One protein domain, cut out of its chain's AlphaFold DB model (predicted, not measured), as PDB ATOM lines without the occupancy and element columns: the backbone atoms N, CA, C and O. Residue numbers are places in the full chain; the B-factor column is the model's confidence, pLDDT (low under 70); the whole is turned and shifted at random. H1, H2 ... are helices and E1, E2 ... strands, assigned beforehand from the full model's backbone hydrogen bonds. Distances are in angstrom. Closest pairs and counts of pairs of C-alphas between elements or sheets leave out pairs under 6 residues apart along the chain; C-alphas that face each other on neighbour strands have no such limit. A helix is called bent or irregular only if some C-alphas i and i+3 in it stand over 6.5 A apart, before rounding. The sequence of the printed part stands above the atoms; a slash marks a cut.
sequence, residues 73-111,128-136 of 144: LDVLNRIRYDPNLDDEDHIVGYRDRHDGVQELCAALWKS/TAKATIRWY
ATOM      1  N   LEU A  73      25.957  35.787 -84.089       83.25
ATOM      2  CA  LEU A  73      26.879  35.065 -83.208       83.25
ATOM      3  C   LEU A  73      27.962  35.971 -82.603       83.25
ATOM      4  O   LEU A  73      28.299  35.839 -81.433       83.25
ATOM      5  N   ASP A  74      28.496  36.905 -83.387       85.62
ATOM      6  CA  ASP A  74      29.515  37.842 -82.912       85.62
ATOM      7  C   ASP A  74      28.928  38.841 -81.907       85.62
ATOM      8  O   ASP A  74      29.565  39.151 -80.908       85.62
ATOM      9  N   VAL A  75      27.684  39.278 -82.123       85.81
ATOM     10  CA  VAL A  75      26.962  40.133 -81.169       85.81
ATOM     11  C   VAL A  75      26.694  39.387 -79.858       85.81
ATOM     12  O   VAL A  75      26.971  39.930 -78.794       85.81
ATOM     13  N   LEU A  76      26.246  38.128 -79.917       85.50
ATOM     14  CA  LEU A  76      26.017  37.292 -78.729       85.50
ATOM     15  C   LEU A  76      27.303  37.024 -77.945       85.50
ATOM     16  O   LEU A  76      27.298  37.073 -76.719       85.50
ATOM     17  N   ASN A  77      28.413  36.774 -78.643       87.38
ATOM     18  CA  ASN A  77      29.710  36.596 -77.995       87.38
ATOM     19  C   ASN A  77      30.155  37.877 -77.283       87.38
ATOM     20  O   ASN A  77      30.721  37.799 -76.199       87.38
ATOM     21  N   ARG A  78      29.892  39.057 -77.856       89.25
ATOM     22  CA  ARG A  78      30.189  40.321 -77.169       89.25
ATOM     23  C   ARG A  78      29.322  40.507 -75.936       89.25
ATOM     24  O   ARG A  78      29.885  40.832 -74.908       89.25
ATOM     25  N   ILE A  79      28.018  40.248 -76.021       88.56
ATOM     26  CA  ILE A  79      27.127  40.329 -74.853       88.56
ATOM     27  C   ILE A  79      27.653  39.432 -73.721       88.56
ATOM     28  O   ILE A  79      27.842  39.911 -72.619       88.56
ATOM     29  N   ARG A  80      28.023  38.177 -74.015       84.94
ATOM     30  CA  ARG A  80      28.485  37.222 -72.989       84.94
ATOM     31  C   ARG A  80      29.860  37.509 -72.384       84.94
ATOM     32  O   ARG A  80      30.142  37.055 -71.279       84.94
ATOM     33  N   TYR A  81      30.773  38.108 -73.149       86.06
ATOM     34  CA  TYR A  81      32.185  38.218 -72.754       86.06
ATOM     35  C   TYR A  81      32.642  39.656 -72.479       86.06
ATOM     36  O   TYR A  81      33.731  39.840 -71.936       86.06
ATOM     37  N   ASP A  82      31.864  40.670 -72.860       86.38
ATOM     38  CA  ASP A  82      32.177  42.075 -72.598       86.38
ATOM     39  C   ASP A  82      31.559  42.501 -71.258       86.38
ATOM     40  O   ASP A  82      30.338  42.563 -71.153       86.38
ATOM     41  N   PRO A  83      32.361  42.854 -70.239       84.62
ATOM     42  CA  PRO A  83      31.842  43.244 -68.927       84.62
ATOM     43  C   PRO A  83      31.042  44.557 -68.943       84.62
ATOM     44  O   PRO A  83      30.474  44.929 -67.919       84.62
ATOM     45  N   ASN A  84      31.041  45.296 -70.058       87.94
ATOM     46  CA  ASN A  84      30.252  46.518 -70.214       87.94
ATOM     47  C   ASN A  84      28.849  46.265 -70.790       87.94
ATOM     48  O   ASN A  84      28.064  47.209 -70.868       87.94
ATOM     49  N   LEU A  85      28.555  45.045 -71.246       84.69
ATOM     50  CA  LEU A  85      27.242  44.646 -71.744       84.69
ATOM     51  C   LEU A  85      26.604  43.690 -70.739       84.69
ATOM     52  O   LEU A  85      27.235  42.729 -70.321       84.69
ATOM     53  N   ASP A  86      25.353  43.962 -70.379       84.88
ATOM     54  CA  ASP A  86      24.553  43.057 -69.558       84.88
ATOM     55  C   ASP A  86      23.726  42.121 -70.448       84.88
ATOM     56  O   ASP A  86      23.167  42.531 -71.474       84.88
ATOM     57  N   ASP A  87      23.640  40.857 -70.055       80.31
ATOM     58  CA  ASP A  87      22.909  39.807 -70.762       80.31
ATOM     59  C   ASP A  87      21.391  40.047 -70.711       80.31
ATOM     60  O   ASP A  87      20.659  39.681 -71.637       80.31
ATOM     61  N   GLU A  88      20.930  40.664 -69.623       83.31
ATOM     62  CA  GLU A  88      19.518  40.894 -69.295       83.31
ATOM     63  C   GLU A  88      18.906  42.073 -70.070       83.31
ATOM     64  O   GLU A  88      17.686  42.164 -70.209       83.31
ATOM     65  N   ASP A  89      19.749  42.954 -70.619       84.69
ATOM     66  CA  ASP A  89      19.344  44.115 -71.428       84.69
ATOM     67  C   ASP A  89      19.158  43.770 -72.919       84.69
ATOM     68  O   ASP A  89      18.796  44.620 -73.744       84.69
ATOM     69  N   HIS A  90      19.447  42.525 -73.307       83.19
ATOM     70  CA  HIS A  90      19.445  42.100 -74.700       83.19
ATOM     71  C   HIS A  90      18.430  40.988 -74.945       83.19
ATOM     72  O   HIS A  90      18.440  39.948 -74.292       83.19
ATOM     73  N   ILE A  91      17.598  41.177 -75.971       86.94
ATOM     74  CA  ILE A  91      16.611  40.189 -76.404       86.94
ATOM     75  C   ILE A  91      16.980  39.682 -77.801       86.94
ATOM     76  O   ILE A  91      17.242  40.439 -78.743       86.94
ATOM     77  N   VAL A  92      16.993  38.361 -77.928       85.94
ATOM     78  CA  VAL A  92      17.207  37.614 -79.158       85.94
ATOM     79  C   VAL A  92      15.852  37.258 -79.754       85.94
ATOM     80  O   VAL A  92      15.130  36.404 -79.243       85.94
ATOM     81  N   GLY A  93      15.514  37.900 -80.869       88.19
ATOM     82  CA  GLY A  93      14.377  37.514 -81.691       88.19
ATOM     83  C   GLY A  93      14.773  36.385 -82.639       88.19
ATOM     84  O   GLY A  93      15.642  36.572 -83.495       88.19
ATOM     85  N   TYR A  94      14.140  35.223 -82.529       83.94
ATOM     86  CA  TYR A  94      14.318  34.098 -83.447       83.94
ATOM     87  C   TYR A  94      12.987  33.711 -84.082       83.94
ATOM     88  O   TYR A  94      11.920  34.041 -83.582       83.94
ATOM     89  N   ARG A  95      13.027  33.043 -85.234       82.31
ATOM     90  CA  ARG A  95      11.818  32.496 -85.854       82.31
ATOM     91  C   ARG A  95      11.795  30.994 -85.622       82.31
ATOM     92  O   ARG A  95      12.609  30.286 -86.212       82.31
ATOM     93  N   ASP A  96      10.871  30.542 -84.786       80.31
ATOM     94  CA  ASP A  96      10.541  29.134 -84.654       80.31
ATOM     95  C   ASP A  96       9.720  28.663 -85.867       80.31
ATOM     96  O   ASP A  96       8.969  29.423 -86.491       80.31
ATOM     97  N   ARG A  97       9.905  27.397 -86.245       78.12
ATOM     98  CA  ARG A  97       9.248  26.802 -87.418       78.12
ATOM     99  C   ARG A  97       7.750  26.539 -87.202       78.12
ATOM    100  O   ARG A  97       7.035  26.366 -88.186       78.12
ATOM    101  N   HIS A  98       7.289  26.514 -85.955       69.81
ATOM    102  CA  HIS A  98       5.903  26.275 -85.560       69.81
ATOM    103  C   HIS A  98       5.274  27.517 -84.929       69.81
ATOM    104  O   HIS A  98       4.162  27.884 -85.299       69.81
ATOM    105  N   ASP A  99       6.017  28.202 -84.060       74.00
ATOM    106  CA  ASP A  99       5.463  29.265 -83.212       74.00
ATOM    107  C   ASP A  99       5.749  30.687 -83.724       74.00
ATOM    108  O   ASP A  99       5.475  31.682 -83.052       74.00
ATOM    109  N   GLY A 100       6.284  30.821 -84.941       82.25
ATOM    110  CA  GLY A 100       6.508  32.125 -85.562       82.25
ATOM    111  C   GLY A 100       7.695  32.877 -84.957       82.25
ATOM    112  O   GLY A 100       8.732  32.284 -84.690       82.25
ATOM    113  N   VAL A 101       7.607  34.206 -84.838       82.81
ATOM    114  CA  VAL A 101       8.701  35.012 -84.264       82.81
ATOM    115  C   VAL A 101       8.588  34.984 -82.745       82.81
ATOM    116  O   VAL A 101       7.566  35.387 -82.202       82.81
ATOM    117  N   GLN A 102       9.642  34.513 -82.097       84.50
ATOM    118  CA  GLN A 102       9.788  34.362 -80.659       84.50
ATOM    119  C   GLN A 102      10.912  35.270 -80.164       84.50
ATOM    120  O   GLN A 102      11.873  35.537 -80.887       84.50
ATOM    121  N   GLU A 103      10.789  35.744 -78.932       85.50
ATOM    122  CA  GLU A 103      11.748  36.634 -78.287       85.50
ATOM    123  C   GLU A 103      12.253  35.966 -77.006       85.50
ATOM    124  O   GLU A 103      11.462  35.510 -76.185       85.50
ATOM    125  N   LEU A 104      13.573  35.867 -76.851       84.31
ATOM    126  CA  LEU A 104      14.215  35.249 -75.692       84.31
ATOM    127  C   LEU A 104      15.366  36.122 -75.209       84.31
ATOM    128  O   LEU A 104      16.134  36.635 -76.017       84.31
ATOM    129  N   CYS A 105      15.528  36.261 -73.900       82.62
ATOM    130  CA  CYS A 105      16.642  37.008 -73.322       82.62
ATOM    131  C   CYS A 105      17.994  36.391 -73.688       82.62
ATOM    132  O   CYS A 105      18.128  35.166 -73.766       82.62
ATOM    133  N   ALA A 106      19.006  37.230 -73.906       82.94
ATOM    134  CA  ALA A 106      20.332  36.779 -74.314       82.94
ATOM    135  C   ALA A 106      20.996  35.896 -73.243       82.94
ATOM    136  O   ALA A 106      21.710  34.959 -73.604       82.94
ATOM    137  N   ALA A 107      20.678  36.112 -71.962       79.50
ATOM    138  CA  ALA A 107      21.072  35.234 -70.857       79.50
ATOM    139  C   ALA A 107      20.520  33.802 -70.991       79.50
ATOM    140  O   ALA A 107      21.216  32.816 -70.734       79.50
ATOM    141  N   LEU A 108      19.264  33.674 -71.429       79.12
ATOM    142  CA  LEU A 108      18.577  32.391 -71.610       79.12
ATOM    143  C   LEU A 108      18.864  31.755 -72.973       79.12
ATOM    144  O   LEU A 108      18.585  30.570 -73.177       79.12
ATOM    145  N   TRP A 109      19.443  32.516 -73.902       80.12
ATOM    146  CA  TRP A 109      19.854  32.023 -75.204       80.12
ATOM    147  C   TRP A 109      21.003  31.025 -75.054       80.12
ATOM    148  O   TRP A 109      22.184  31.381 -75.020       80.12
ATOM    149  N   LYS A 110      20.665  29.736 -75.003       67.88
ATOM    150  CA  LYS A 110      21.623  28.643 -75.146       67.88
ATOM    151  C   LYS A 110      21.743  28.285 -76.621       67.88
ATOM    152  O   LYS A 110      20.761  27.985 -77.289       67.88
ATOM    153  N   SER A 111      22.974  28.275 -77.122       65.06
ATOM    154  CA  SER A 111      23.312  27.507 -78.318       65.06
ATOM    155  C   SER A 111      23.305  26.046 -77.887       65.06
ATOM    156  O   SER A 111      24.357  25.521 -77.525       65.06
ATOM    157  N   THR A 128      19.411  27.387 -90.304       50.56
ATOM    158  CA  THR A 128      19.941  28.747 -90.365       50.56
ATOM    159  C   THR A 128      18.808  29.672 -89.940       50.56
ATOM    160  O   THR A 128      18.184  30.360 -90.752       50.56
ATOM    161  N   ALA A 129      18.465  29.627 -88.656       49.78
ATOM    162  CA  ALA A 129      17.503  30.534 -88.076       49.78
ATOM    163  C   ALA A 129      18.106  31.940 -88.147       49.78
ATOM    164  O   ALA A 129      19.181  32.217 -87.613       49.78
ATOM    165  N   LYS A 130      17.428  32.836 -88.865       56.44
ATOM    166  CA  LYS A 130      17.809  34.248 -88.935       56.44
ATOM    167  C   LYS A 130      17.431  34.909 -87.612       56.44
ATOM    168  O   LYS A 130      16.320  35.416 -87.477       56.44
ATOM    169  N   ALA A 131      18.335  34.859 -86.640       59.81
ATOM    170  CA  ALA A 131      18.185  35.575 -85.382       59.81
ATOM    171  C   ALA A 131      18.460  37.072 -85.596       59.81
ATOM    172  O   ALA A 131      19.429  37.449 -86.259       59.81
ATOM    173  N   THR A 132      17.594  37.919 -85.048       71.31
ATOM    174  CA  THR A 132      17.742  39.376 -85.035       71.31
ATOM    175  C   THR A 132      17.817  39.822 -83.585       71.31
ATOM    176  O   THR A 132      16.913  39.542 -82.806       71.31
ATOM    177  N   ILE A 133      18.899  40.498 -83.217       70.19
ATOM    178  CA  ILE A 133      19.099  40.999 -81.854       70.19
ATOM    179  C   ILE A 133      18.651  42.452 -81.825       70.19
ATOM    180  O   ILE A 133      19.043  43.236 -82.697       70.19
ATOM    181  N   ARG A 134      17.826  42.802 -80.839       69.00
ATOM    182  CA  ARG A 134      17.368  44.172 -80.623       69.00
ATOM    183  C   ARG A 134      17.709  44.601 -79.203       69.00
ATOM    184  O   ARG A 134      17.588  43.821 -78.267       69.00
ATOM    185  N   TRP A 135      18.139  45.850 -79.076       62.81
ATOM    186  CA  TRP A 135      18.371  46.491 -77.792       62.81
ATOM    187  C   TRP A 135      17.080  47.170 -77.332       62.81
ATOM    188  O   TRP A 135      16.500  47.959 -78.087       62.81
ATOM    189  N   TYR A 136      16.642  46.851 -76.121       55.94
ATOM    190  CA  TYR A 136      15.539  47.514 -75.442       55.94
ATOM    191  C   TYR A 136      16.145  48.105 -74.165       55.94
ATOM    192  O   TYR A 136      16.658  47.371 -73.332       55.94
TER     193      TYR A 136
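Overview. This is residues 73 to 111 and 128 to 136 of the 144 residues of the protein "DUF455 domain-containing" of Lasallia pustulata (UniProt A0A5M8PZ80). A small sheet of three strands, built on the hairpin of E1 and E2 with the shorter strand E3 along the other edge of E1, has one short helix, H1, near the end of the sheet away from the hairpin's turn, where it only grazes the sheet. The turn at residues 97 to 99 lies at one end of the long axis, and the loop after H1, near Asn 84, lies at the other. The printed part has 48 residues, with one named helix and three named strands in the order H1, E1, E2, E3 along the chain, and the class is mixed, helices and strands. The sheet runs E2, E1, E3, all antiparallel. The whole is compact, with a radius of gyration of the C-alphas of 10.8 A, yet its outline is elongated, with spans of 35 by 20 by 15 A.

Along the chain. E1, residues 90 to 96, is the longest strand by residues and measures 18.6 A from first to last C-alpha; it begins at C-alpha 90, at (19.445, 42.100, -74.700), and ends at C-alpha 96, at (10.541, 29.134, -84.654). E2, residues 100 to 105, measures 16.6 A. E3, residues 132 to 135, is 10.2 A long and ends at C-alpha 135, at (18.371, 46.491, -77.792). H1, residues 73 to 81, is 12.1 A long and not bent; it begins the printed part at C-alpha 73, at (26.879, 35.065, -83.208). Residues 87 to 89 are also helix, but they make no named helix.

Arrangement. E1 is the inner strand of the sheet, and E2 and E3 are its edge strands. E1 and E2 form a hairpin, with an angle of 153 degrees between their directions. The C-alphas of Arg 95 and Val 101 face each other at 4.3 A, and those of Ile 91 and Cys 105 at 4.4 A. Across this pair N 92 and O 104 are 2.7 A apart and N 102 and O 94 are 2.8 A apart, both within hydrogen-bond range. E1 and E3 are antiparallel neighbours as well, at 154 degrees. The C-alphas of Val 92 and Ile 133 face each other at 4.7 A. N 132 and O 93 are within hydrogen-bond range at 2.8 A, and so are N 134 and O 91 at 3.2 A. E2 and E3 are apart. The sheet's C-alphas lie up to 2.7 A off the best plane through them. H1 is on the sheet but only grazes it, with its residues 73 to 79. The closest C-alphas of H1 and E1 are those of Ile 79 and His 90, 7.9 A apart. The closest of H1 and E3 are those of Val 75 and Ile 133, also 7.9 A apart. In H1 every O i to N i+4 pair is within hydrogen-bond range.

Size, cuts and confidence. The two C-alphas farthest apart are those of Asn 84 and His 98, at 35.2 A, while the first and last printed C-alphas, of Leu 73 and Tyr 136, are 18.5 A apart. Residues 112 to 127 are cut out and not printed; C-alphas 111 and 128 are 12.6 A apart across this cut, which falls within the link from E2 to E3. The link from E1 to E2 is tight, with 3 residues, and the link from H1 to E1 is short, with 8 residues. The mean pLDDT of the printed part is 78.5. It is under 70 at residue 98, residues 110 to 111, residues 128 to 131 and residues 134 to 136, and E3 has a mean of 68.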